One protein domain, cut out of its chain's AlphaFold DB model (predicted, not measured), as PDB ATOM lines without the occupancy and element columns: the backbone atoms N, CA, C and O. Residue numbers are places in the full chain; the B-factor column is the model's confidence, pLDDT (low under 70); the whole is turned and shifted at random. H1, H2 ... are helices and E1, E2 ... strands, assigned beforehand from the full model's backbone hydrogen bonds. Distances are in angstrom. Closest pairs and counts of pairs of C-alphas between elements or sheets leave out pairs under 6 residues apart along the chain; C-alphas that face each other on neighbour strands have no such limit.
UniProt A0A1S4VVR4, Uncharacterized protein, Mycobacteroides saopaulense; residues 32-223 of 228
ATOM      1  N   VAL A  32     -37.040 -34.830 -16.158       91.50
ATOM      2  CA  VAL A  32     -36.873 -33.383 -16.379       91.50
ATOM      3  C   VAL A  32     -36.858 -32.632 -15.048       91.50
ATOM      4  O   VAL A  32     -36.010 -31.767 -14.844       91.50
ATOM      5  N   ASP A  33     -37.751 -32.979 -14.116       91.31
ATOM      6  CA  ASP A  33     -37.787 -32.343 -12.793       91.31
ATOM      7  C   ASP A  33     -36.500 -32.642 -12.014       91.31
ATOM      8  O   ASP A  33     -35.878 -31.732 -11.467       91.31
ATOM      9  N   SER A  34     -36.055 -33.904 -12.032       91.31
ATOM     10  CA  SER A  34     -34.816 -34.319 -11.367       91.31
ATOM     11  C   SER A  34     -33.575 -33.640 -11.954       91.31
ATOM     12  O   SER A  34     -32.690 -33.229 -11.202       91.31
ATOM     13  N   GLU A  35     -33.495 -33.489 -13.279       94.62
ATOM     14  CA  GLU A  35     -32.396 -32.787 -13.954       94.62
ATOM     15  C   GLU A  35     -32.374 -31.297 -13.597       94.62
ATOM     16  O   GLU A  35     -31.316 -30.762 -13.251       94.62
ATOM     17  N   ARG A  36     -33.537 -30.633 -13.600       95.69
ATOM     18  CA  ARG A  36     -33.659 -29.223 -13.201       95.69
ATOM     19  C   ARG A  36     -33.270 -29.017 -11.741       95.69
ATOM     20  O   ARG A  36     -32.505 -28.101 -11.441       95.69
ATOM     21  N   SER A  37     -33.714 -29.886 -10.837       94.62
ATOM     22  CA  SER A  37     -33.327 -29.827  -9.423       94.62
ATOM     23  C   SER A  37     -31.844 -30.091  -9.201       94.62
ATOM     24  O   SER A  37     -31.221 -29.394  -8.401       94.62
ATOM     25  N   ALA A  38     -31.256 -31.052  -9.916       94.94
ATOM     26  CA  ALA A  38     -29.822 -31.320  -9.850       94.94
ATOM     27  C   ALA A  38     -29.007 -30.124 -10.364       94.94
ATOM     28  O   ALA A  38     -28.050 -29.704  -9.712       94.94
ATOM     29  N   SER A  39     -29.421 -29.526 -11.487       95.50
ATOM     30  CA  SER A  39     -28.806 -28.308 -12.019       95.50
ATOM     31  C   SER A  39     -28.925 -27.144 -11.036       95.50
ATOM     32  O   SER A  39     -27.962 -26.410 -10.830       95.50
ATOM     33  N   LEU A  40     -30.089 -26.976 -10.404       96.19
ATOM     34  CA  LEU A  40     -30.320 -25.913  -9.430       96.19
ATOM     35  C   LEU A  40     -29.513 -26.130  -8.142       96.19
ATOM     36  O   LEU A  40     -28.962 -25.179  -7.597       96.19
ATOM     37  N   ALA A  41     -29.379 -27.369  -7.667       95.69
ATOM     38  CA  ALA A  41     -28.532 -27.699  -6.520       95.69
ATOM     39  C   ALA A  41     -27.033 -27.485  -6.801       95.69
ATOM     40  O   ALA A  41     -26.265 -27.222  -5.874       95.69
ATOM     41  N   ALA A  42     -26.627 -27.571  -8.072       96.38
ATOM     42  CA  ALA A  42     -25.280 -27.262  -8.538       96.38
ATOM     43  C   ALA A  42     -25.040 -25.760  -8.806       96.38
ATOM     44  O   ALA A  42     -23.907 -25.379  -9.107       96.38
ATOM     45  N   ASP A  43     -26.063 -24.901  -8.690       97.25
ATOM     46  CA  ASP A  43     -25.911 -23.452  -8.838       97.25
ATOM     47  C   ASP A  43     -24.847 -22.928  -7.846       97.25
ATOM     48  O   ASP A  43     -24.955 -23.197  -6.644       97.25
ATOM     49  N   PRO A  44     -23.822 -22.172  -8.291       96.44
ATOM     50  CA  PRO A  44     -22.725 -21.755  -7.414       96.44
ATOM     51  C   PRO A  44     -23.165 -20.876  -6.242       96.44
ATOM     52  O   PRO A  44     -22.506 -20.864  -5.199       96.44
ATOM     53  N   TRP A  45     -24.270 -20.138  -6.387       96.69
ATOM     54  CA  TRP A  45     -24.842 -19.384  -5.283       96.69
ATOM     55  C   TRP A  45     -25.659 -20.263  -4.343       96.69
ATOM     56  O   TRP A  45     -25.734 -19.910  -3.175       96.69
ATOM     57  N   LEU A  46     -26.240 -21.387  -4.764       95.62
ATOM     58  CA  LEU A  46     -26.965 -22.289  -3.858       95.62
ATOM     59  C   LEU A  46     -26.071 -23.356  -3.226       95.62
ATOM     60  O   LEU A  46     -26.387 -23.829  -2.138       95.62
ATOM     61  N   ALA A  47     -24.948 -23.705  -3.845       92.19
ATOM     62  CA  ALA A  47     -24.061 -24.736  -3.337       92.19
ATOM     63  C   ALA A  47     -23.402 -24.353  -1.983       92.19
ATOM     64  O   ALA A  47     -23.094 -23.177  -1.736       92.19
ATOM     65  N   PRO A  48     -23.152 -25.336  -1.094       90.25
ATOM     66  CA  PRO A  48     -23.706 -26.692  -1.122       90.25
ATOM     67  C   PRO A  48     -25.202 -26.675  -0.757       90.25
ATOM     68  O   PRO A  48     -25.582 -26.079   0.251       90.25
ATOM     69  N   ALA A  49     -26.033 -27.345  -1.558       92.50
ATOM     70  CA  ALA A  49     -27.472 -27.437  -1.331       92.50
ATOM     71  C   ALA A  49     -27.929 -28.888  -1.140       92.50
ATOM     72  O   ALA A  49     -27.379 -29.819  -1.722       92.50
ATOM     73  N   GLU A  50     -28.967 -29.061  -0.333       93.25
ATOM     74  CA  GLU A  50     -29.696 -30.313  -0.156       93.25
ATOM     75  C   GLU A  50     -30.944 -30.295  -1.043       93.25
ATOM     76  O   GLU A  50     -31.697 -29.318  -1.029       93.25
ATOM     77  N   ILE A  51     -31.182 -31.374  -1.788       92.38
ATOM     78  CA  ILE A  51     -32.433 -31.576  -2.524       92.38
ATOM     79  C   ILE A  51     -33.403 -32.313  -1.603       92.38
ATOM     80  O   ILE A  51     -33.150 -33.442  -1.186       92.38
ATOM     81  N   LYS A  52     -34.531 -31.676  -1.299       87.50
ATOM     82  CA  LYS A  52     -35.661 -32.294  -0.609       87.50
ATOM     83  C   LYS A  52     -36.711 -32.626  -1.649       87.50
ATOM     84  O   LYS A  52     -37.381 -31.733  -2.170       87.50
ATOM     85  N   HIS A  53     -36.820 -33.911  -1.959       77.44
ATOM     86  CA  HIS A  53     -37.820 -34.410  -2.894       77.44
ATOM     87  C   HIS A  53     -39.225 -34.143  -2.341       77.44
ATOM     88  O   HIS A  53     -39.506 -34.446  -1.178       77.44
ATOM     89  N   GLY A  54     -40.090 -33.556  -3.169       63.41
ATOM     90  CA  GLY A  54     -41.513 -33.438  -2.861       63.41
ATOM     91  C   GLY A  54     -42.178 -34.817  -2.876       63.41
ATOM     92  O   GLY A  54     -41.784 -35.699  -3.639       63.41
ATOM     93  N   GLY A  55     -43.159 -35.035  -1.999       55.56
ATOM     94  CA  GLY A  55     -43.949 -36.266  -1.962       55.56
ATOM     95  C   GLY A  55     -45.247 -36.185  -2.777       55.56
ATOM     96  O   GLY A  55     -45.821 -35.121  -2.971       55.56
ATOM     97  N   PHE A  56     -45.774 -37.334  -3.210       50.91
ATOM     98  CA  PHE A  56     -47.100 -37.412  -3.837       50.91
ATOM     99  C   PHE A  56     -48.211 -37.270  -2.780       50.91
ATOM    100  O   PHE A  56     -48.382 -38.145  -1.925       50.91
ATOM    101  N   ARG A  57     -49.012 -36.197  -2.846       51.56
ATOM    102  CA  ARG A  57     -50.262 -36.058  -2.073       51.56
ATOM    103  C   ARG A  57     -51.410 -35.531  -2.930       51.56
ATOM    104  O   ARG A  57     -51.813 -34.372  -2.824       51.56
ATOM    105  N   GLY A  58     -52.002 -36.442  -3.696       54.50
ATOM    106  CA  GLY A  58     -53.252 -36.218  -4.419       54.50
ATOM    107  C   GLY A  58     -53.059 -36.087  -5.924       54.50
ATOM    108  O   GLY A  58     -51.948 -36.051  -6.430       54.50
ATOM    109  N   THR A  59     -54.173 -36.051  -6.642       64.94
ATOM    110  CA  THR A  59     -54.218 -36.113  -8.109       64.94
ATOM    111  C   THR A  59     -53.862 -34.775  -8.778       64.94
ATOM    112  O   THR A  59     -53.357 -34.707  -9.890       64.94
ATOM    113  N   ASN A  60     -54.061 -33.665  -8.073       74.81
ATOM    114  CA  ASN A  60     -54.219 -32.369  -8.731       74.81
ATOM    115  C   ASN A  60     -53.174 -31.317  -8.338       74.81
ATOM    116  O   ASN A  60     -53.265 -30.170  -8.766       74.81
ATOM    117  N   ILE A  61     -52.232 -31.666  -7.463       82.56
ATOM    118  CA  ILE A  61     -51.272 -30.727  -6.886       82.56
ATOM    119  C   ILE A  61     -49.870 -31.286  -7.080       82.56
ATOM    120  O   ILE A  61     -49.604 -32.430  -6.723       82.56
ATOM    121  N   VAL A  62     -48.987 -30.440  -7.592       83.94
ATOM    122  CA  VAL A  62     -47.548 -30.647  -7.653       83.94
ATOM    123  C   VAL A  62     -46.941 -30.238  -6.315       83.94
ATOM    124  O   VAL A  62     -47.109 -29.101  -5.869       83.94
ATOM    125  N   GLU A  63     -46.214 -31.154  -5.683       85.94
ATOM    126  CA  GLU A  63     -45.282 -30.841  -4.600       85.94
ATOM    127  C   GLU A  63     -43.884 -30.747  -5.216       85.94
ATOM    128  O   GLU A  63     -43.281 -31.762  -5.568       85.94
ATOM    129  N   ARG A  64     -43.401 -29.518  -5.436       88.94
ATOM    130  CA  ARG A  64     -42.131 -29.301  -6.143       88.94
ATOM    131  C   ARG A  64     -40.957 -29.727  -5.274       88.94
ATOM    132  O   ARG A  64     -40.956 -29.525  -4.059       88.94
ATOM    133  N   GLU A  65     -39.927 -30.262  -5.919       91.38
ATOM    134  CA  GLU A  65     -38.649 -30.492  -5.258       91.38
ATOM    135  C   GLU A  65     -38.078 -29.166  -4.749       91.38
ATOM    136  O   GLU A  65     -38.148 -28.125  -5.410       91.38
ATOM    137  N   LYS A  66     -37.543 -29.204  -3.532       92.06
ATOM    138  CA  LYS A  66     -37.069 -28.028  -2.814       92.06
ATOM    139  C   LYS A  66     -35.566 -28.118  -2.620       92.06
ATOM    140  O   LYS A  66     -35.077 -29.018  -1.944       92.06
ATOM    141  N   ILE A  67     -34.844 -27.136  -3.135       95.69
ATOM    142  CA  ILE A  67     -33.395 -27.024  -2.987       95.69
ATOM    143  C   ILE A  67     -33.134 -26.106  -1.796       95.69
ATOM    144  O   ILE A  67     -33.566 -24.950  -1.785       95.69
ATOM    145  N   THR A  68     -32.462 -26.609  -0.763       94.56
ATOM    146  CA  THR A  68     -32.199 -25.842   0.458       94.56
ATOM    147  C   THR A  68     -30.725 -25.683   0.749       94.56
ATOM    148  O   THR A  68     -29.987 -26.663   0.758       94.56
ATOM    149  N   ARG A  69     -30.326 -24.461   1.103       94.69
ATOM    150  CA  ARG A  69     -29.040 -24.190   1.748       94.69
ATOM    151  C   ARG A  69     -29.276 -23.460   3.054       94.69
ATOM    152  O   ARG A  69     -29.965 -22.442   3.086       94.69
ATOM    153  N   GLU A  70     -28.649 -23.946   4.114       91.69
ATOM    154  CA  GLU A  70     -28.579 -23.250   5.392       91.69
ATOM    155  C   GLU A  70     -27.129 -22.886   5.695       91.69
ATOM    156  O   GLU A  70     -26.212 -23.656   5.409       91.69
ATOM    157  N   SER A  71     -26.899 -21.698   6.250       90.00
ATOM    158  CA  SER A  71     -25.564 -21.311   6.699       90.00
ATOM    159  C   SER A  71     -25.613 -20.411   7.923       90.00
ATOM    160  O   SER A  71     -26.542 -19.620   8.091       90.00
ATOM    161  N   ALA A  72     -24.590 -20.525   8.763       89.12
ATOM    162  CA  ALA A  72     -24.370 -19.678   9.923       89.12
ATOM    163  C   ALA A  72     -23.020 -18.976   9.765       89.12
ATOM    164  O   ALA A  72     -21.994 -19.636   9.599       89.12
ATOM    165  N   LYS A  73     -23.008 -17.643   9.808       88.31
ATOM    166  CA  LYS A  73     -21.786 -16.836   9.664       88.31
ATOM    167  C   LYS A  73     -21.688 -15.838  10.808       88.31
ATOM    168  O   LYS A  73     -22.700 -15.283  11.224       88.31
ATOM    169  N   ALA A  74     -20.480 -15.607  11.316       86.69
ATOM    170  CA  ALA A  74     -20.256 -14.528  12.271       86.69
ATOM    171  C   ALA A  74     -20.551 -13.179  11.602       86.69
ATOM    172  O   ALA A  74     -20.188 -12.963  10.444       86.69
ATOM    173  N   ILE A  75     -21.214 -12.285  12.329       84.88
ATOM    174  CA  ILE A  75     -21.533 -10.951  11.826       84.88
ATOM    175  C   ILE A  75     -20.297 -10.068  11.995       84.88
ATOM    176  O   ILE A  75     -19.897  -9.759  13.113       84.88
ATOM    177  N   SER A  76     -19.681  -9.667  10.882       76.44
ATOM    178  CA  SER A  76     -18.500  -8.788  10.871       76.44
ATOM    179  C   SER A  76     -18.838  -7.297  10.737       76.44
ATOM    180  O   SER A  76     -17.948  -6.459  10.828       76.44
ATOM    181  N   SER A  77     -20.106  -6.963  10.474       82.25
ATOM    182  CA  SER A  77     -20.613  -5.600  10.240       82.25
ATOM    183  C   SER A  77     -22.036  -5.454  10.799       82.25
ATOM    184  O   SER A  77     -22.310  -5.907  11.905       82.25
ATOM    185  N   THR A  78     -22.972  -4.859  10.051       87.88
ATOM    186  CA  THR A  78     -24.403  -4.977  10.352       87.88
ATOM    187  C   THR A  78     -24.981  -6.284   9.784       87.88
ATOM    188  O   THR A  78     -24.457  -6.810   8.786       87.88
ATOM    189  N   PRO A  79     -26.057  -6.823  10.387       88.81
ATOM    190  CA  PRO A  79     -26.787  -7.957   9.828       88.81
ATOM    191  C   PRO A  79     -27.295  -7.691   8.403       88.81
ATOM    192  O   PRO A  79     -27.157  -8.549   7.534       88.81
ATOM    193  N   GLU A  80     -27.804  -6.489   8.125       90.81
ATOM    194  CA  GLU A  80     -28.340  -6.100   6.815       90.81
ATOM    195  C   GLU A  80     -27.256  -6.064   5.741       90.81
ATOM    196  O   GLU A  80     -27.458  -6.604   4.658       90.81
ATOM    197  N   ALA A  81     -26.071  -5.523   6.052       91.12
ATOM    198  CA  ALA A  81     -24.943  -5.530   5.121       91.12
ATOM    199  C   ALA A  81     -24.493  -6.963   4.786       91.12
ATOM    200  O   ALA A  81     -24.099  -7.253   3.656       91.12
ATOM    201  N   SER A  82     -24.597  -7.879   5.752       91.50
ATOM    202  CA  SER A  82     -24.284  -9.296   5.543       91.50
ATOM    203  C   SER A  82     -25.312  -9.982   4.632       91.50
ATOM    204  O   SER A  82     -24.928 -10.782   3.778       91.50
ATOM    205  N   VAL A  83     -26.602  -9.644   4.760       94.44
ATOM    206  CA  VAL A  83     -27.651 -10.118   3.838       94.44
ATOM    207  C   VAL A  83     -27.477  -9.510   2.449       94.44
ATOM    208  O   VAL A  83     -27.535 -10.237   1.459       94.44
ATOM    209  N   LEU A  84     -27.212  -8.204   2.360       95.69
ATOM    210  CA  LEU A  84     -26.960  -7.516   1.096       95.69
ATOM    211  C   LEU A  84     -25.809  -8.179   0.333       95.69
ATOM    212  O   LEU A  84     -25.949  -8.471  -0.850       95.69
ATOM    213  N   ALA A  85     -24.706  -8.498   1.015       94.69
ATOM    214  CA  ALA A  85     -23.583  -9.208   0.410       94.69
ATOM    215  C   ALA A  85     -23.965 -10.604  -0.118       94.69
ATOM    216  O   ALA A  85     -23.422 -11.049  -1.128       94.69
ATOM    217  N   GLU A  86     -24.889 -11.309   0.540       95.62
ATOM    218  CA  GLU A  86     -25.386 -12.609   0.077       95.62
ATOM    219  C   GLU A  86     -26.282 -12.473  -1.163       95.62
ATOM    220  O   GLU A  86     -26.150 -13.262  -2.099       95.62
ATOM    221  N   ILE A  87     -27.132 -11.445  -1.218       97.31
ATOM    222  CA  ILE A  87     -27.967 -11.157  -2.393       97.31
ATOM    223  C   ILE A  87     -27.108 -10.679  -3.570       97.31
ATOM    224  O   ILE A  87     -27.337 -11.104  -4.696       97.31
ATOM    225  N   VAL A  88     -26.067  -9.876  -3.332       97.38
ATOM    226  CA  VAL A  88     -25.108  -9.472  -4.376       97.38
ATOM    227  C   VAL A  88     -24.379 -10.683  -4.973       97.38
ATOM    228  O   VAL A  88     -24.135 -10.732  -6.175       97.38
ATOM    229  N   LYS A  89     -24.064 -11.710  -4.175       96.88
ATOM    230  CA  LYS A  89     -23.532 -12.971  -4.723       96.88
ATOM    231  C   LYS A  89     -24.563 -13.693  -5.583       96.88
ATOM    232  O   LYS A  89     -24.195 -14.262  -6.607       96.88
ATOM    233  N   ALA A  90     -25.836 -13.670  -5.192       97.94
ATOM    234  CA  ALA A  90     -26.912 -14.231  -6.000       97.94
ATOM    235  C   ALA A  90     -27.004 -13.524  -7.361       97.94
ATOM    236  O   ALA A  90     -27.036 -14.189  -8.397       97.94
ATOM    237  N   THR A  91     -26.958 -12.187  -7.377       97.88
ATOM    238  CA  THR A  91     -27.035 -11.402  -8.621       97.88
ATOM    239  C   THR A  91     -25.856 -11.639  -9.548       97.88
ATOM    240  O   THR A  91     -26.043 -11.787 -10.754       97.88
ATOM    241  N   GLN A  92     -24.655 -11.803  -8.996       97.75
ATOM    242  CA  GLN A  92     -23.477 -12.231  -9.756       97.75
ATOM    243  C   GLN A  92     -23.642 -13.621 -10.397       97.75
ATOM    244  O   GLN A  92     -22.982 -13.915 -11.387       97.75
ATOM    245  N   ASN A  93     -24.540 -14.457  -9.866       97.44
ATOM    246  CA  ASN A  93     -24.888 -15.776 -10.399       97.44
ATOM    247  C   ASN A  93     -26.207 -15.773 -11.198       97.44
ATOM    248  O   ASN A  93     -26.796 -16.831 -11.427       97.44
ATOM    249  N   GLY A  94     -26.679 -14.604 -11.641       97.19
ATOM    250  CA  GLY A  94     -27.842 -14.474 -12.526       97.19
ATOM    251  C   GLY A  94     -29.203 -14.512 -11.827       97.19
ATOM    252  O   GLY A  94     -30.219 -14.678 -12.497       97.19
ATOM    253  N   TRP A  95     -29.237 -14.366 -10.502       98.31
ATOM    254  CA  TRP A  95     -30.483 -14.207  -9.750       98.31
ATOM    255  C   TRP A  95     -30.900 -12.738  -9.679       98.31
ATOM    256  O   TRP A  95     -30.076 -11.852  -9.493       98.31
ATOM    257  N   THR A  96     -32.191 -12.463  -9.767       97.62
ATOM    258  CA  THR A  96     -32.747 -11.111  -9.726       97.62
ATOM    259  C   THR A  96     -33.656 -10.975  -8.507       97.62
ATOM    260  O   THR A  96     -34.590 -11.762  -8.375       97.62
ATOM    261  N   PRO A  97     -33.423 -10.015  -7.596       97.31
ATOM    262  CA  PRO A  97     -34.317  -9.770  -6.470       97.31
ATOM    263  C   PRO A  97     -35.670  -9.268  -6.971       97.31
ATOM    264  O   PRO A  97     -35.714  -8.359  -7.793       97.31
ATOM    265  N   THR A  98     -36.766  -9.813  -6.454       97.25
ATOM    266  CA  THR A  98     -38.149  -9.429  -6.818       97.25
ATOM    267  C   THR A  98     -38.966  -8.974  -5.607       97.25
ATOM    268  O   THR A  98     -39.990  -8.301  -5.736       97.25
ATOM    269  N   TYR A  99     -38.482  -9.290  -4.405       96.94
ATOM    270  CA  TYR A  99     -39.033  -8.819  -3.142       96.94
ATOM    271  C   TYR A  99     -37.930  -8.723  -2.095       96.94
ATOM    272  O   TYR A  99     -37.082  -9.610  -2.017       96.94
ATOM    273  N   VAL A 100     -37.967  -7.682  -1.268       96.56
ATOM    274  CA  VAL A 100     -37.096  -7.530  -0.099       96.56
ATOM    275  C   VAL A 100     -37.896  -6.900   1.034       96.56
ATOM    276  O   VAL A 100     -38.512  -5.852   0.860       96.56
ATOM    277  N   ARG A 101     -37.859  -7.506   2.218       93.94
ATOM    278  CA  ARG A 101     -38.392  -6.953   3.466       93.94
ATOM    279  C   ARG A 101     -37.352  -7.114   4.558       93.94
ATOM    280  O   ARG A 101     -36.750  -8.176   4.667       93.94
ATOM    281  N   CYS A 102     -37.198  -6.099   5.393       92.25
ATOM    282  CA  CYS A 102     -36.342  -6.154   6.567       92.25
ATOM    283  C   CYS A 102     -37.198  -6.325   7.817       92.25
ATOM    284  O   CYS A 102     -38.362  -5.913   7.850       92.25
ATOM    285  N   GLY A 103     -36.635  -6.992   8.816       86.56
ATOM    286  CA  GLY A 103     -37.271  -7.156  10.112       86.56
ATOM    287  C   GLY A 103     -37.104  -5.926  11.009       86.56
ATOM    288  O   GLY A 103     -36.704  -4.855  10.544       86.56
ATOM    289  N   PRO A 104     -37.454  -6.046  12.298       77.94
ATOM    290  CA  PRO A 104     -37.399  -4.932  13.236       77.94
ATOM    291  C   PRO A 104     -35.978  -4.366  13.393       77.94
ATOM    292  O   PRO A 104     -34.981  -5.076  13.299       77.94
ATOM    293  N   ALA A 105     -35.888  -3.069  13.708       64.25
ATOM    294  CA  ALA A 105     -34.623  -2.325  13.782       64.25
ATOM    295  C   ALA A 105     -33.624  -2.840  14.840       64.25
ATOM    296  O   ALA A 105     -32.454  -2.446  14.824       64.25
ATOM    297  N   LYS A 106     -34.075  -3.682  15.777       67.56
ATOM    298  CA  LYS A 106     -33.229  -4.364  16.759       67.56
ATOM    299  C   LYS A 106     -33.568  -5.856  16.754       67.56
ATOM    300  O   LYS A 106     -34.708  -6.179  17.081       67.56
ATOM    301  N   PRO A 107     -32.613  -6.738  16.415       65.62
ATOM    302  CA  PRO A 107     -32.840  -8.171  16.495       65.62
ATOM    303  C   PRO A 107     -33.027  -8.597  17.957       65.62
ATOM    304  O   PRO A 107     -32.230  -8.230  18.820       65.62
ATOM    305  N   GLY A 108     -34.094  -9.348  18.219       64.12
ATOM    306  CA  GLY A 108     -34.331 -10.054  19.478       64.12
ATOM    307  C   GLY A 108     -33.717 -11.464  19.485       64.12
ATOM    308  O   GLY A 108     -33.152 -11.896  18.473       64.12
ATOM    309  N   PRO A 109     -33.838 -12.212  20.596       63.44
ATOM    310  CA  PRO A 109     -33.352 -13.592  20.699       63.44
ATOM    311  C   PRO A 109     -34.047 -14.510  19.686       63.44
ATOM    312  O   PRO A 109     -35.252 -14.371  19.464       63.44
ATOM    313  N   PHE A 110     -33.300 -15.458  19.093       68.69
ATOM    314  CA  PHE A 110     -33.808 -16.326  18.020       68.69
ATOM    315  C   PHE A 110     -35.088 -17.053  18.431       68.69
ATOM    316  O   PHE A 110     -35.073 -17.996  19.221       68.69
ATOM    317  N   THR A 111     -36.198 -16.635  17.827       62.69
ATOM    318  CA  THR A 111     -37.501 -17.285  17.945       62.69
ATOM    319  C   THR A 111     -37.970 -17.695  16.556       62.69
ATOM    320  O   THR A 111     -38.252 -16.862  15.691       62.69
ATOM    321  N   TRP A 112     -38.027 -19.004  16.303       54.75
ATOM    322  CA  TRP A 112     -38.557 -19.516  15.042       54.75
ATOM    323  C   TRP A 112     -40.048 -19.169  14.927       54.75
ATOM    324  O   TRP A 112     -40.853 -19.631  15.736       54.75
ATOM    325  N   SER A 113     -40.419 -18.397  13.901       54.09
ATOM    326  CA  SER A 113     -41.817 -18.150  13.540       54.09
ATOM    327  C   SER A 113     -42.095 -18.630  12.113       54.09
ATOM    328  O   SER A 113     -41.430 -18.167  11.179       54.09
ATOM    329  N   PRO A 114     -43.098 -19.503  11.902       46.12
ATOM    330  CA  PRO A 114     -43.516 -19.913  10.565       46.12
ATOM    331  C   PRO A 114     -44.170 -18.778   9.759       46.12
ATOM    332  O   PRO A 114     -44.215 -18.881   8.537       46.12
ATOM    333  N   SER A 115     -44.638 -17.692  10.396       53.66
ATOM    334  CA  SER A 115     -45.191 -16.523   9.684       53.66
ATOM    335  C   SER A 115     -44.112 -15.629   9.064       53.66
ATOM    336  O   SER A 115     -44.412 -14.764   8.244       53.66
ATOM    337  N   GLY A 116     -42.845 -15.834   9.441       56.03
ATOM    338  CA  GLY A 116     -41.746 -14.961   9.047       56.03
ATOM    339  C   GLY A 116     -41.686 -13.644   9.825       56.03
ATOM    340  O   GLY A 116     -40.862 -12.814   9.474       56.03
ATOM    341  N   ASP A 117     -42.491 -13.441  10.874       62.47
ATOM    342  CA  ASP A 117     -42.499 -12.205  11.689       62.47
ATOM    343  C   ASP A 117     -41.714 -12.359  13.001       62.47
ATOM    344  O   ASP A 117     -42.149 -11.944  14.070       62.47
ATOM    345  N   SER A 118     -40.558 -13.017  12.930       73.12
ATOM    346  CA  SER A 118     -39.684 -13.198  14.093       73.12
ATOM    347  C   SER A 118     -39.044 -11.872  14.517       73.12
ATOM    348  O   SER A 118     -38.583 -11.112  13.663       73.12
ATOM    349  N   GLU A 119     -38.912 -11.635  15.827       77.50
ATOM    350  CA  GLU A 119     -38.142 -10.501  16.370       77.50
ATOM    351  C   GLU A 119     -36.656 -10.556  15.983       77.50
ATOM    352  O   GLU A 119     -35.953  -9.551  16.034       77.50
ATOM    353  N   SER A 120     -36.172 -11.724  15.566       83.44
ATOM    354  CA  SER A 120     -34.799 -11.937  15.106       83.44
ATOM    355  C   SER A 120     -34.646 -11.858  13.595       83.44
ATOM    356  O   SER A 120     -33.531 -12.036  13.099       83.44
ATOM    357  N   LEU A 121     -35.742 -11.666  12.851       88.81
ATOM    358  CA  LEU A 121     -35.685 -11.515  11.404       88.81
ATOM    359  C   LEU A 121     -34.813 -10.304  11.073       88.81
ATOM    360  O   LEU A 121     -35.066  -9.194  11.526       88.81
ATOM    361  N   VAL A 122     -33.812 -10.524  10.233       91.56
ATOM    362  CA  VAL A 122     -33.039  -9.447   9.618       91.56
ATOM    363  C   VAL A 122     -33.697  -9.061   8.311       91.56
ATOM    364  O   VAL A 122     -34.012  -7.895   8.096       91.56
ATOM    365  N   ALA A 123     -33.921 -10.051   7.447       93.69
ATOM    366  CA  ALA A 123     -34.537  -9.833   6.155       93.69
ATOM    367  C   ALA A 123     -35.136 -11.108   5.558       93.69
ATOM    368  O   ALA A 123     -34.703 -12.229   5.832       93.69
ATOM    369  N   GLU A 124     -36.113 -10.899   4.689       94.38
ATOM    370  CA  GLU A 124     -36.712 -11.863   3.779       94.38
ATOM    371  C   GLU A 124     -36.555 -11.302   2.365       94.38
ATOM    372  O   GLU A 124     -36.928 -10.157   2.111       94.38
ATOM    373  N   ALA A 125     -36.005 -12.090   1.449       96.56
ATOM    374  CA  ALA A 125     -35.873 -11.709   0.052       96.56
ATOM    375  C   ALA A 125     -36.337 -12.840  -0.860       96.56
ATOM    376  O   ALA A 125     -36.003 -14.003  -0.625       96.56
ATOM    377  N   ASN A 126     -37.061 -12.485  -1.917       97.31
ATOM    378  CA  ASN A 126     -37.341 -13.397  -3.013       97.31
ATOM    379  C   ASN A 126     -36.450 -13.053  -4.200       97.31
ATOM    380  O   ASN A 126     -36.224 -11.877  -4.499       97.31
ATOM    381  N   LEU A 127     -35.954 -14.089  -4.864       97.75
ATOM    382  CA  LEU A 127     -35.089 -13.981  -6.021       97.75
ATOM    383  C   LEU A 127     -35.582 -14.909  -7.122       97.75
ATOM    384  O   LEU A 127     -36.045 -16.013  -6.855       97.75
ATOM    385  N   GLU A 128     -35.426 -14.471  -8.356       97.19
ATOM    386  CA  GLU A 128     -35.852 -15.190  -9.546       97.19
ATOM    387  C   GLU A 128     -34.676 -15.379 -10.498       97.19
ATOM    388  O   GLU A 128     -33.804 -14.515 -10.604       97.19
ATOM    389  N   LYS A 129     -34.636 -16.512 -11.190       97.81
ATOM    390  CA  LYS A 129     -33.618 -16.821 -12.189       97.81
ATOM    391  C   LYS A 129     -34.301 -17.267 -13.468       97.81
ATOM    392  O   LYS A 129     -35.194 -18.104 -13.415       97.81
ATOM    393  N   SER A 130     -33.874 -16.691 -14.591       96.94
ATOM    394  CA  SER A 130     -34.303 -17.059 -15.947       96.94
ATOM    395  C   SER A 130     -35.823 -17.270 -16.121       96.94
ATOM    396  O   SER A 130     -36.221 -18.300 -16.657       96.94
ATOM    397  N   PRO A 131     -36.703 -16.318 -15.742       95.25
ATOM    398  CA  PRO A 131     -38.161 -16.541 -15.734       95.25
ATOM    399  C   PRO A 131     -38.773 -16.842 -17.114       95.25
ATOM    400  O   PRO A 131     -39.891 -17.335 -17.218       95.25
ATOM    401  N   LYS A 132     -38.036 -16.565 -18.194       95.81
ATOM    402  CA  LYS A 132     -38.468 -16.779 -19.586       95.81
ATOM    403  C   LYS A 132     -37.950 -18.081 -20.197       95.81
ATOM    404  O   LYS A 132     -38.212 -18.338 -21.369       95.81
ATOM    405  N   ASP A 133     -37.209 -18.870 -19.430       96.75
ATOM    406  CA  ASP A 133     -36.598 -20.119 -19.866       96.75
ATOM    407  C   ASP A 133     -36.891 -21.211 -18.837       96.75
ATOM    408  O   ASP A 133     -36.208 -21.319 -17.823       96.75
ATOM    409  N   LEU A 134     -37.927 -22.014 -19.089       95.75
ATOM    410  CA  LEU A 134     -38.403 -23.029 -18.147       95.75
ATOM    411  C   LEU A 134     -37.366 -24.110 -17.824       95.75
ATOM    412  O   LEU A 134     -37.474 -24.740 -16.776       95.75
ATOM    413  N   ASP A 135     -36.358 -24.319 -18.671       95.44
ATOM    414  CA  ASP A 135     -35.304 -25.301 -18.392       95.44
ATOM    415  C   ASP A 135     -34.320 -24.808 -17.326       95.44
ATOM    416  O   ASP A 135     -33.644 -25.604 -16.668       95.44
ATOM    417  N   HIS A 136     -34.285 -23.495 -17.099       96.62
ATOM    418  CA  HIS A 136     -33.412 -22.842 -16.127       96.62
ATOM    419  C   HIS A 136     -34.163 -21.947 -15.132       96.62
ATOM    420  O   HIS A 136     -33.533 -21.332 -14.265       96.62
ATOM    421  N   ALA A 137     -35.491 -21.877 -15.238       97.56
ATOM    422  CA  ALA A 137     -36.339 -21.049 -14.403       97.56
ATOM    423  C   ALA A 137     -36.342 -21.560 -12.964       97.56
ATOM    424  O   ALA A 137     -36.588 -22.741 -12.694       97.56
ATOM    425  N   ALA A 138     -36.091 -20.651 -12.030       97.62
ATOM    426  CA  ALA A 138     -36.145 -20.955 -10.614       97.62
ATOM    427  C   ALA A 138     -36.576 -19.742  -9.798       97.62
ATOM    428  O   ALA A 138     -36.362 -18.588 -10.178       97.62
ATOM    429  N   TYR A 139     -37.158 -20.019  -8.639       97.62
ATOM    430  CA  TYR A 139     -37.545 -19.007  -7.668       97.62
ATOM    431  C   TYR A 139     -37.017 -19.395  -6.294       97.62
ATOM    432  O   TYR A 139     -37.163 -20.540  -5.867       97.62
ATOM    433  N   ALA A 140     -36.395 -18.457  -5.591       97.31
ATOM    434  CA  ALA A 140     -35.762 -18.681  -4.305       97.31
ATOM    435  C   ALA A 140     -36.260 -17.697  -3.255       97.31
ATOM    436  O   ALA A 140     -36.472 -16.520  -3.522       97.31
ATOM    437  N   LYS A 141     -36.380 -18.189  -2.026       96.50
ATOM    438  CA  LYS A 141     -36.588 -17.395  -0.823       96.50
ATOM    439  C   LYS A 141     -35.347 -17.467   0.036       96.50
ATOM    440  O   LYS A 141     -34.973 -18.559   0.460       96.50
ATOM    441  N   LEU A 142     -34.752 -16.322   0.329       96.31
ATOM    442  CA  LEU A 142     -33.742 -16.153   1.359       96.31
ATOM    443  C   LEU A 142     -34.420 -15.582   2.600       96.31
ATOM    444  O   LEU A 142     -35.088 -14.554   2.535       96.31
ATOM    445  N   VAL A 143     -34.219 -16.227   3.743       94.31
ATOM    446  CA  VAL A 143     -34.591 -15.672   5.044       94.31
ATOM    447  C   VAL A 143     -33.364 -15.639   5.933       94.31
ATOM    448  O   VAL A 143     -32.632 -16.627   6.025       94.31
ATOM    449  N   ALA A 144     -33.134 -14.498   6.566       92.69
ATOM    450  CA  ALA A 144     -31.987 -14.258   7.415       92.69
ATOM    451  C   ALA A 144     -32.428 -13.845   8.818       92.69
ATOM    452  O   ALA A 144     -33.296 -12.986   8.974       92.69
ATOM    453  N   TYR A 145     -31.790 -14.430   9.826       90.56
ATOM    454  CA  TYR A 145     -32.048 -14.174  11.235       90.56
ATOM    455  C   TYR A 145     -30.742 -13.916  11.974       90.56
ATOM    456  O   TYR A 145     -29.704 -14.480  11.626       90.56
ATOM    457  N   VAL A 146     -30.797 -13.112  13.027       88.56
ATOM    458  CA  VAL A 146     -29.715 -13.042  14.013       88.56
ATOM    459  C   VAL A 146     -29.977 -14.085  15.093       88.56
ATOM    460  O   VAL A 146     -31.094 -14.222  15.579       88.56
ATOM    461  N   SER A 147     -28.944 -14.825  15.469       81.19
ATOM    462  CA  SER A 147     -28.960 -15.661  16.663       81.19
ATOM    463  C   SER A 147     -27.859 -15.194  17.596       81.19
ATOM    464  O   SER A 147     -26.695 -15.096  17.186       81.19
ATOM    465  N   ASP A 148     -28.222 -14.980  18.859       70.88
ATOM    466  CA  ASP A 148     -27.261 -15.045  19.954       70.88
ATOM    467  C   ASP A 148     -26.656 -16.453  19.956       70.88
ATOM    468  O   ASP A 148     -27.349 -17.438  19.665       70.88
ATOM    469  N   SER A 149     -25.350 -16.578  20.198       60.97
ATOM    470  CA  SER A 149     -24.762 -17.907  20.357       60.97
ATOM    471  C   SER A 149     -25.408 -18.566  21.573       60.97
ATOM    472  O   SER A 149     -25.358 -17.983  22.656       60.97
ATOM    473  N   GLN A 150     -25.980 -19.762  21.417       52.97
ATOM    474  CA  GLN A 150     -26.335 -20.572  22.578       52.97
ATOM    475  C   GLN A 150     -25.045 -20.840  23.378       52.97
ATOM    476  O   GLN A 150     -24.078 -21.385  22.848       52.97
ATOM    477  N   ASP A 151     -25.059 -20.348  24.615       49.53
ATOM    478  CA  ASP A 151     -24.286 -20.770  25.787       49.53
ATOM    479  C   ASP A 151     -22.928 -20.141  26.170       49.53
ATOM    480  O   ASP A 151     -22.578 -20.308  27.329       49.53
ATOM    481  N   ASP A 152     -22.212 -19.337  25.363       51.50
ATOM    482  CA  ASP A 152     -20.836 -18.917  25.772       51.50
ATOM    483  C   ASP A 152     -20.382 -17.476  25.422       51.50
ATOM    484  O   ASP A 152     -19.186 -17.185  25.346       51.50
ATOM    485  N   GLY A 153     -21.299 -16.526  25.203       59.44
ATOM    486  CA  GLY A 153     -20.912 -15.122  24.943       59.44
ATOM    487  C   GLY A 153     -20.115 -14.918  23.641       59.44
ATOM    488  O   GLY A 153     -19.360 -13.954  23.505       59.44
ATOM    489  N   GLY A 154     -20.269 -15.839  22.687       68.44
ATOM    490  CA  GLY A 154     -19.667 -15.761  21.359       68.44
ATOM    491  C   GLY A 154     -20.281 -14.649  20.497       68.44
ATOM    492  O   GLY A 154     -21.324 -14.085  20.834       68.44
ATOM    493  N   PRO A 155     -19.652 -14.314  19.353       75.88
ATOM    494  CA  PRO A 155     -20.151 -13.268  18.471       75.88
ATOM    495  C   PRO A 155     -21.530 -13.632  17.911       75.88
ATOM    496  O   PRO A 155     -21.803 -14.803  17.618       75.88
ATOM    497  N   LEU A 156     -22.365 -12.611  17.695       80.31
ATOM    498  CA  LEU A 156     -23.640 -12.750  16.993       80.31
ATOM    499  C   LEU A 156     -23.441 -13.461  15.653       80.31
ATOM    500  O   LEU A 156     -22.500 -13.172  14.901       80.31
ATOM    501  N   LYS A 157     -24.359 -14.375  15.339       86.94
ATOM    502  CA  LYS A 157     -24.355 -15.114  14.076       86.94
ATOM    503  C   LYS A 157     -25.542 -14.705  13.220       86.94
ATOM    504  O   LYS A 157     -26.662 -14.598  13.712       86.94
ATOM    505  N   LEU A 158     -25.294 -14.542  11.925       89.50
ATOM    506  CA  LEU A 158     -26.333 -14.492  10.912       89.50
ATOM    507  C   LEU A 158     -26.629 -15.920  10.461       89.50
ATOM    508  O   LEU A 158     -25.773 -16.582   9.865       89.50
ATOM    509  N   LEU A 159     -27.839 -16.380  10.742       90.50
ATOM    510  CA  LEU A 159     -28.395 -17.603  10.189       90.50
ATOM    511  C   LEU A 159     -29.117 -17.253   8.896       90.50
ATOM    512  O   LEU A 159     -29.962 -16.365   8.875       90.50
ATOM    513  N   THR A 160     -28.800 -17.954   7.820       92.12
ATOM    514  CA  THR A 160     -29.466 -17.801   6.525       92.12
ATOM    515  C   THR A 160     -30.054 -19.133   6.115       92.12
ATOM    516  O   THR A 160     -29.397 -20.169   6.225       92.12
ATOM    517  N   ARG A 161     -31.291 -19.103   5.634       93.56
ATOM    518  CA  ARG A 161     -31.966 -20.234   5.011       93.56
ATOM    519  C   ARG A 161     -32.423 -19.810   3.633       93.56
ATOM    520  O   ARG A 161     -33.191 -18.862   3.502       93.56
ATOM    521  N   ILE A 162     -31.977 -20.543   2.627       95.88
ATOM    522  CA  ILE A 162     -32.422 -20.386   1.251       95.88
ATOM    523  C   ILE A 162     -33.262 -21.602   0.884       95.88
ATOM    524  O   ILE A 162     -32.926 -22.732   1.233       95.88
ATOM    525  N   SER A 163     -34.393 -21.360   0.239       95.19
ATOM    526  CA  SER A 163     -35.287 -22.379  -0.306       95.19
ATOM    527  C   SER A 163     -35.605 -22.013  -1.743       95.19
ATOM    528  O   SER A 163     -36.244 -20.988  -1.963       95.19
ATOM    529  N   ALA A 164     -35.155 -22.823  -2.692       97.00
ATOM    530  CA  ALA A 164     -35.343 -22.606  -4.116       97.00
ATOM    531  C   ALA A 164     -36.181 -23.723  -4.746       97.00
ATOM    532  O   ALA A 164     -36.115 -24.873  -4.308       97.00
ATOM    533  N   TYR A 165     -36.963 -23.360  -5.758       96.19
ATOM    534  CA  TYR A 165     -37.864 -24.243  -6.490       96.19
ATOM    535  C   TYR A 165     -37.640 -24.041  -7.993       96.19
ATOM    536  O   TYR A 165     -37.714 -22.893  -8.445       96.19
ATOM    537  N   PRO A 166     -37.351 -25.107  -8.758       95.75
ATOM    538  CA  PRO A 166     -37.282 -25.041 -10.211       95.75
ATOM    539  C   PRO A 166     -38.682 -25.104 -10.835       95.75
ATOM    540  O   PRO A 166     -39.652 -25.505 -10.180       95.75
ATOM    541  N   ALA A 167     -38.777 -24.762 -12.119       95.19
ATOM    542  CA  ALA A 167     -39.975 -25.034 -12.905       95.19
ATOM    543  C   ALA A 167     -40.241 -26.532 -13.053       95.19
ATOM    544  O   ALA A 167     -39.336 -27.327 -13.322       95.19
ATOM    545  N   TYR A 168     -41.509 -26.909 -12.921       92.50
ATOM    546  CA  TYR A 168     -41.952 -28.288 -13.056       92.50
ATOM    547  C   TYR A 168     -42.218 -28.628 -14.526       92.50
ATOM    548  O   TYR A 168     -42.543 -27.749 -15.325       92.50
ATOM    549  N   HIS A 169     -42.084 -29.891 -14.922       91.38
ATOM    550  CA  HIS A 169     -42.208 -30.300 -16.327       91.38
ATOM    551  C   HIS A 169     -43.585 -29.995 -16.946       91.38
ATOM    552  O   HIS A 169     -43.693 -29.875 -18.166       91.38
ATOM    553  N   SER A 170     -44.640 -29.914 -16.129       90.19
ATOM    554  CA  SER A 170     -46.001 -29.600 -16.580       90.19
ATOM    555  C   SER A 170     -46.321 -28.101 -16.574       90.19
ATOM    556  O   SER A 170     -47.392 -27.715 -17.048       90.19
ATOM    557  N   ASP A 171     -45.408 -27.259 -16.082       92.94
ATOM    558  CA  ASP A 171     -45.561 -25.807 -16.100       92.94
ATOM    559  C   ASP A 171     -45.389 -25.277 -17.533       92.94
ATOM    560  O   ASP A 171     -44.476 -25.668 -18.260       92.94
ATOM    561  N   ARG A 172     -46.278 -24.371 -17.954       94.81
ATOM    562  CA  ARG A 172     -46.236 -23.710 -19.275       94.81
ATOM    563  C   ARG A 172     -45.649 -22.306 -19.238       94.81
ATOM    564  O   ARG A 172     -45.409 -21.705 -20.281       94.81
ATOM    565  N   GLY A 173     -45.464 -21.780 -18.040       95.00
ATOM    566  CA  GLY A 173     -44.923 -20.464 -17.770       95.00
ATOM    567  C   GLY A 173     -44.411 -20.407 -16.340       95.00
ATOM    568  O   GLY A 173     -44.651 -21.306 -15.533       95.00
ATOM    569  N   TRP A 174     -43.688 -19.341 -16.040       95.56
ATOM    570  CA  TRP A 174     -43.113 -19.085 -14.729       95.56
ATOM    571  C   TRP A 174     -43.521 -17.688 -14.274       95.56
ATOM    572  O   TRP A 174     -43.822 -16.847 -15.130       95.56
ATOM    573  N   PRO A 175     -43.573 -17.415 -12.958       93.56
ATOM    574  CA  PRO A 175     -43.634 -16.040 -12.495       93.56
ATOM    575  C   PRO A 175     -42.517 -15.206 -13.151       93.56
ATOM    576  O   PRO A 175     -41.430 -15.713 -13.412       93.56
ATOM    577  N   ASP A 176     -42.834 -13.956 -13.482       94.44
ATOM    578  CA  ASP A 176     -41.899 -12.968 -14.039       94.44
ATOM    579  C   ASP A 176     -42.200 -11.648 -13.327       94.44
ATOM    580  O   ASP A 176     -43.072 -10.872 -13.739       94.44
ATOM    581  N   LEU A 177     -41.594 -11.473 -12.150       94.44
ATOM    582  CA  LEU A 177     -41.877 -10.329 -11.285       94.44
ATOM    583  C   LEU A 177     -40.898  -9.180 -11.564       94.44
ATOM    584  O   LEU A 177     -39.721  -9.415 -11.844       94.44
ATOM    585  N   PRO A 178     -41.331  -7.913 -11.418       95.31
ATOM    586  CA  PRO A 178     -40.428  -6.779 -11.560       95.31
ATOM    587  C   PRO A 178     -39.236  -6.867 -10.601       95.31
ATOM    588  O   PRO A 178     -39.392  -7.140  -9.408       95.31
ATOM    589  N   SER A 179     -38.046  -6.570 -11.119       95.69
ATOM    590  CA  SER A 179     -36.824  -6.531 -10.320       95.69
ATOM    591  C   SER A 179     -36.851  -5.403  -9.286       95.69
ATOM    592  O   SER A 179     -37.264  -4.282  -9.593       95.69
ATOM    593  N   VAL A 180     -36.313  -5.666  -8.099       95.19
ATOM    594  CA  VAL A 180     -36.096  -4.682  -7.035       95.19
ATOM    595  C   VAL A 180     -34.650  -4.168  -7.084       95.19
ATOM    596  O   VAL A 180     -33.725  -4.975  -6.944       95.19
ATOM    597  N   PRO A 181     -34.429  -2.846  -7.214       93.25
ATOM    598  CA  PRO A 181     -33.111  -2.252  -7.020       93.25
ATOM    599  C   PRO A 181     -32.699  -2.346  -5.546       93.25
ATOM    600  O   PRO A 181     -33.447  -1.952  -4.644       93.25
ATOM    601  N   LEU A 182     -31.506  -2.878  -5.275       91.94
ATOM    602  CA  LEU A 182     -31.030  -3.097  -3.903       91.94
ATOM    603  C   LEU A 182     -30.652  -1.788  -3.204       91.94
ATOM    604  O   LEU A 182     -30.792  -1.676  -1.983       91.94
ATOM    605  N   GLU A 183     -30.224  -0.790  -3.970       91.88
ATOM    606  CA  GLU A 183     -29.865   0.548  -3.508       91.88
ATOM    607  C   GLU A 183     -31.043   1.304  -2.880       91.88
ATOM    608  O   GLU A 183     -30.833   2.113  -1.982       91.88
ATOM    609  N   SER A 184     -32.276   1.003  -3.299       87.19
ATOM    610  CA  SER A 184     -33.506   1.590  -2.750       87.19
ATOM    611  C   SER A 184     -34.202   0.693  -1.725       87.19
ATOM    612  O   SER A 184     -35.300   1.008  -1.275       87.19
ATOM    613  N   SER A 185     -33.611  -0.459  -1.401       93.94
ATOM    614  CA  SER A 185     -34.213  -1.425  -0.486       93.94
ATOM    615  C   SER A 185     -33.864  -1.131   0.973       93.94
ATOM    616  O   SER A 185     -32.870  -0.468   1.285       93.94
ATOM    617  N   CYS A 186     -34.631  -1.740   1.877       93.00
ATOM    618  CA  CYS A 186     -34.416  -1.662   3.319       93.00
ATOM    619  C   CYS A 186     -33.040  -2.177   3.797       93.00
ATOM    620  O   CYS A 186     -32.633  -1.914   4.928       93.00
ATOM    621  N   LEU A 187     -32.314  -2.910   2.940       93.25
ATOM    622  CA  LEU A 187     -30.962  -3.401   3.215       93.25
ATOM    623  C   LEU A 187     -29.899  -2.298   3.117       93.25
ATOM    624  O   LEU A 187     -28.830  -2.435   3.710       93.25
ATOM    625  N   THR A 188     -30.196  -1.228   2.375       92.62
ATOM    626  CA  THR A 188     -29.318  -0.064   2.189       92.62
ATOM    627  C   THR A 188     -29.838   1.145   2.969       92.62
ATOM    628  O   THR A 188     -29.053   1.853   3.597       92.62
ATOM    629  N   ASP A 189     -31.159   1.346   2.994       89.88
ATOM    630  CA  ASP A 189     -31.826   2.387   3.779       89.88
ATOM    631  C   ASP A 189     -32.852   1.765   4.729       89.88
ATOM    632  O   ASP A 189     -33.945   1.404   4.315       89.88
ATOM    633  N   ARG A 190     -32.548   1.691   6.028       80.75
ATOM    634  CA  ARG A 190     -33.469   1.115   7.027       80.75
ATOM    635  C   ARG A 190     -34.824   1.823   7.135       80.75
ATOM    636  O   ARG A 190     -35.733   1.249   7.727       80.75
ATOM    637  N   GLN A 191     -34.957   3.060   6.651       85.06
ATOM    638  CA  GLN A 191     -36.248   3.753   6.626       85.06
ATOM    639  C   GLN A 191     -37.110   3.317   5.436       85.06
ATOM    640  O   GLN A 191     -38.324   3.533   5.450       85.06
ATOM    641  N   ALA A 192     -36.517   2.673   4.426       87.25
ATOM    642  CA  ALA A 192     -37.267   2.063   3.346       87.25
ATOM    643  C   ALA A 192     -38.069   0.865   3.876       87.25
ATOM    644  O   ALA A 192     -37.570   0.014   4.615       87.25
ATOM    645  N   GLY A 193     -39.342   0.802   3.489       88.38
ATOM    646  CA  GLY A 193     -40.202  -0.342   3.775       88.38
ATOM    647  C   GLY A 193     -39.857  -1.564   2.919       88.38
ATOM    648  O   GLY A 193     -38.832  -1.628   2.235       88.38
ATOM    649  N   ALA A 194     -40.759  -2.546   2.920       91.75
ATOM    650  CA  ALA A 194     -40.666  -3.655   1.980       91.75
ATOM    651  C   ALA A 194     -40.716  -3.140   0.529       91.75
ATOM    652  O   ALA A 194     -41.502  -2.252   0.202       91.75
ATOM    653  N   SER A 195     -39.879  -3.710  -0.329       94.44
ATOM    654  CA  SER A 195     -39.765  -3.378  -1.749       94.44
ATOM    655  C   SER A 195     -40.176  -4.573  -2.605       94.44
ATOM    656  O   SER A 195     -39.861  -5.714  -2.264       94.44
ATOM    657  N   GLY A 196     -40.840  -4.314  -3.731       94.50
ATOM    658  CA  GLY A 196     -41.291  -5.352  -4.661       94.50
ATOM    659  C   GLY A 196     -42.552  -6.093  -4.214       94.50
ATOM    660  O   GLY A 196     -43.286  -5.645  -3.333       94.50
ATOM    661  N   GLN A 197     -42.813  -7.235  -4.846       89.62
ATOM    662  CA  GLN A 197     -44.048  -8.002  -4.678       89.62
ATOM    663  C   GLN A 197     -43.750  -9.378  -4.078       89.62
ATOM    664  O   GLN A 197     -43.094 -10.216  -4.688       89.62
ATOM    665  N   LYS A 198     -44.270  -9.629  -2.871       89.88
ATOM    666  CA  LYS A 198     -44.185 -10.954  -2.231       89.88
ATOM    667  C   LYS A 198     -45.131 -11.966  -2.877       89.88
ATOM    668  O   LYS A 198     -44.853 -13.165  -2.874       89.88
ATOM    669  N   ASN A 199     -46.268 -11.484  -3.366       89.81
ATOM    670  CA  ASN A 199     -47.386 -12.267  -3.863       89.81
ATOM    671  C   ASN A 199     -47.849 -11.768  -5.235       89.81
ATOM    672  O   ASN A 199     -47.572 -10.644  -5.647       89.81
ATOM    673  N   VAL A 200     -48.581 -12.639  -5.918       89.38
ATOM    674  CA  VAL A 200     -49.304 -12.361  -7.165       89.38
ATOM    675  C   VAL A 200     -50.743 -12.861  -7.000       89.38
ATOM    676  O   VAL A 200     -50.997 -13.630  -6.065       89.38
ATOM    677  N   PRO A 201     -51.700 -12.481  -7.866       88.31
ATOM    678  CA  PRO A 201     -53.086 -12.940  -7.752       88.31
ATOM    679  C   PRO A 201     -53.227 -14.468  -7.655       88.31
ATOM    680  O   PRO A 201     -53.997 -14.953  -6.829       88.31
ATOM    681  N   GLY A 202     -52.432 -15.225  -8.425       86.75
ATOM    682  CA  GLY A 202     -52.384 -16.691  -8.350       86.75
ATOM    683  C   GLY A 202     -51.798 -17.268  -7.050       86.75
ATOM    684  O   GLY A 202     -52.066 -18.422  -6.721       86.75
ATOM    685  N   PHE A 203     -51.042 -16.475  -6.284       91.38
ATOM    686  CA  PHE A 203     -50.363 -16.881  -5.047       91.38
ATOM    687  C   PHE A 203     -50.505 -15.817  -3.946       91.38
ATOM    688  O   PHE A 203     -49.519 -15.176  -3.572       91.38
ATOM    689  N   PRO A 204     -51.710 -15.617  -3.382       89.44
ATOM    690  CA  PRO A 204     -51.995 -14.490  -2.486       89.44
ATOM    691  C   PRO A 204     -51.171 -14.505  -1.189       89.44
ATOM    692  O   PRO A 204     -50.860 -13.451  -0.635       89.44
ATOM    693  N   ASN A 205     -50.772 -15.693  -0.730       88.00
ATOM    694  CA  ASN A 205     -49.987 -15.871   0.494       88.00
ATOM    695  C   ASN A 205     -48.467 -15.765   0.270       88.00
ATOM    696  O   ASN A 205     -47.712 -15.775   1.239       88.00
ATOM    697  N   GLY A 206     -48.028 -15.644  -0.987       90.44
ATOM    698  CA  GLY A 206     -46.623 -15.553  -1.370       90.44
ATOM    699  C   GLY A 206     -46.270 -16.516  -2.500       90.44
ATOM    700  O   GLY A 206     -46.747 -17.652  -2.534       90.44
ATOM    701  N   VAL A 207     -45.438 -16.052  -3.439       92.31
ATOM    702  CA  VAL A 207     -45.036 -16.832  -4.623       92.31
ATOM    703  C   VAL A 207     -44.335 -18.124  -4.214       92.31
ATOM    704  O   VAL A 207     -44.657 -19.184  -4.728       92.31
ATOM    705  N   VAL A 208     -43.427 -18.072  -3.239       90.56
ATOM    706  CA  VAL A 208     -42.636 -19.237  -2.805       90.56
ATOM    707  C   VAL A 208     -43.523 -20.278  -2.127       90.56
ATOM    708  O   VAL A 208     -43.420 -21.470  -2.406       90.56
ATOM    709  N   GLU A 209     -44.399 -19.828  -1.227       88.38
ATOM    710  CA  GLU A 209     -45.373 -20.675  -0.547       88.38
ATOM    711  C   GLU A 209     -46.305 -21.344  -1.565       88.38
ATOM    712  O   GLU A 209     -46.551 -22.547  -1.474       88.38
ATOM    713  N   GLY A 210     -46.754 -20.591  -2.573       89.88
ATOM    714  CA  GLY A 210     -47.550 -21.100  -3.684       89.88
ATOM    715  C   GLY A 210     -46.806 -22.117  -4.552       89.88
ATOM    716  O   GLY A 210     -47.292 -23.225  -4.746       89.88
ATOM    717  N   LEU A 211     -45.601 -21.787  -5.018       91.56
ATOM    718  CA  LEU A 211     -44.779 -22.663  -5.859       91.56
ATOM    719  C   LEU A 211     -44.390 -23.963  -5.154       91.56
ATOM    720  O   LEU A 211     -44.290 -24.998  -5.809       91.56
ATOM    721  N   SER A 212     -44.219 -23.949  -3.830       88.75
ATOM    722  CA  SER A 212     -43.943 -25.178  -3.077       88.75
ATOM    723  C   SER A 212     -45.039 -26.231  -3.261       88.75
ATOM    724  O   SER A 212     -44.761 -27.431  -3.230       88.75
ATOM    725  N   ARG A 213     -46.284 -25.778  -3.473       86.06
ATOM    726  CA  ARG A 213     -47.459 -26.632  -3.588       86.06
ATOM    727  C   ARG A 213     -48.576 -25.958  -4.391       86.06
ATOM    728  O   ARG A 213     -49.407 -25.244  -3.827       86.06
ATOM    729  N   SER A 214     -48.656 -26.247  -5.689       83.62
ATOM    730  CA  SER A 214     -49.689 -25.693  -6.580       83.62
ATOM    731  C   SER A 214     -50.141 -26.684  -7.649       83.62
ATOM    732  O   SER A 214     -49.549 -27.742  -7.824       83.62
ATOM    733  N   GLN A 215     -51.177 -26.324  -8.403       88.31
ATOM    734  CA  GLN A 215     -51.426 -26.927  -9.721       88.31
ATOM    735  C   GLN A 215     -50.256 -26.598 -10.673       88.31
ATOM    736  O   GLN A 215     -49.470 -25.688 -10.356       88.31
ATOM    737  N   PRO A 216     -50.132 -27.285 -11.823       89.69
ATOM    738  CA  PRO A 216     -49.268 -26.812 -12.898       89.69
ATOM    739  C   PRO A 216     -49.559 -25.353 -13.243       89.69
ATOM    740  O   PRO A 216     -50.683 -24.869 -13.071       89.69
ATOM    741  N   LEU A 217     -48.539 -24.646 -13.708       93.75
ATOM    742  CA  LEU A 217     -48.663 -23.235 -14.046       93.75
ATOM    743  C   LEU A 217     -49.066 -23.041 -15.507       93.75
ATOM    744  O   LEU A 217     -48.593 -23.737 -16.407       93.75
ATOM    745  N   ASN A 218     -49.922 -22.052 -15.748       94.06
ATOM    746  CA  ASN A 218     -50.240 -21.556 -17.080       94.06
ATOM    747  C   ASN A 218     -49.108 -20.666 -17.634       94.06
ATOM    748  O   ASN A 218     -48.090 -20.434 -16.986       94.06
ATOM    749  N   GLU A 219     -49.309 -20.117 -18.830       94.81
ATOM    750  CA  GLU A 219     -48.339 -19.278 -19.546       94.81
ATOM    751  C   GLU A 219     -47.984 -17.969 -18.807       94.81
ATOM    752  O   GLU A 219     -47.029 -17.294 -19.179       94.81
ATOM    753  N   LYS A 220     -48.736 -17.602 -17.759       92.31
ATOM    754  CA  LYS A 220     -48.482 -16.435 -16.898       92.31
ATOM    755  C   LYS A 220     -47.763 -16.788 -15.590       92.31
ATOM    756  O   LYS A 220     -47.563 -15.900 -14.767       92.31
ATOM    757  N   GLY A 221     -47.445 -18.063 -15.355       93.00
ATOM    758  CA  GLY A 221     -46.867 -18.505 -14.084       93.00
ATOM    759  C   GLY A 221     -47.873 -18.592 -12.932       93.00
ATOM    760  O   GLY A 221     -47.476 -18.585 -11.770       93.00
ATOM    761  N   GLU A 222     -49.173 -18.658 -13.230       93.62
ATOM    762  CA  GLU A 222     -50.245 -18.809 -12.237       93.62
ATOM    763  C   GLU A 222     -50.837 -20.226 -12.296       93.62
ATOM    764  O   GLU A 222     -50.771 -20.849 -13.356       93.62
ATOM    765  N   PRO A 223     -51.459 -20.745 -11.219       91.31
ATOM    766  CA  PRO A 223     -52.149 -22.035 -11.263       91.31
ATOM    767  C   PRO A 223     -53.117 -22.137 -12.455       91.31
ATOM    768  O   PRO A 223     -53.957 -21.255 -12.654       91.31
TER     769      PRO A 223
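This is residues 32 to 223 of the 228 residues of an uncharacterized protein of Mycobacteroides saopaulense (UniProt A0A1S4VVR4). A long, twisted sheet of six antiparallel strands has helices H1 and H2 over different parts of one face and the short helix H3 over the opposite face. A 40-residue stretch without a named element, residues 167 to 206, runs past the edge strand E3 and is tied to it by a short pairing, residues 195 to 196 with 99 to 100. The printed part has 192 residues, with three named helices and six named strands in the order H1 E1 E2 H2 E3 E4 E5 E6 H3; the sheet's order is E1 E2 E6 E5 E4 E3. The class is mixed, helices and strands, with 79 residues, under half, in named elements. The whole is compact, with a radius of gyration of the C-alphas of 16.6 A, and only just elongated, spanning 50 by 33 by 29 A.

H1, residues 32 to 41, begins at C-alpha 32 (-36.873, -33.383, -16.379) and is 14.1 A long. E1 is residues 50 to 52, 6.3 A, and E2 residues 66 to 74, 26.3 A. H2, residues 79 to 92, is 20.3 A long. E3, residues 95 to 102, spans 19.1 A and bends by 67 degrees at residue 98. E4 is residues 121 to 129, 24.3 A; E5 residues 138 to 147, 28.7 A; E6 residues 157 to 166, 29.2 A. H3, residues 207 to 212, is 8.6 A long and ends at C-alpha 212 (-43.943, -25.178, -3.077).

E3, E4, E5 and E6 form a meander, each strand the antiparallel neighbour of the one before. Within hydrogen-bond range are N 98 and O 126 of the hairpin E3 and E4, 2.9 A apart, N 140 and O 127 of the hairpin E4 and E5, 2.8 A apart, and N 161 and O 143 of the hairpin E5 and E6, 2.8 A apart. N 69 and O 162 of E2 and E6 are 3.1 A apart, and N 52 and O 66 of the hairpin E1 and E2 2.8 A. H1 is on the sheet at a height of 7.1 A, running along the strands at 3 degrees to E2 on the local plane; its closest C-alphas to E6 are Ser 37 and Pro 166, 6.3 A. H2 is on the same face, its closest C-alphas to E4 being Glu 80 and Val 122, 6.4 A. H3 is on the opposite face at a height of 8.4 A, across the strands at 67 degrees to E6 on the local plane; C-alphas 208 and 141, the closest of H3 and E5, are 6.6 A apart. H1, H2 and H3 are apart from each other. In H1, H2 and H3 every O i to N i+4 pair is within hydrogen-bond range.

The two C-alphas farthest apart, those of Asp 152 and Glu 219, are 53.0 A apart. The printed part has no cut. The links E1 to E2, E3 to E4 and E6 to H3 are long. Mean pLDDT of the printed part is 87.4; residues 54 to 59, 105 to 117 and 149 to 154 are under 70.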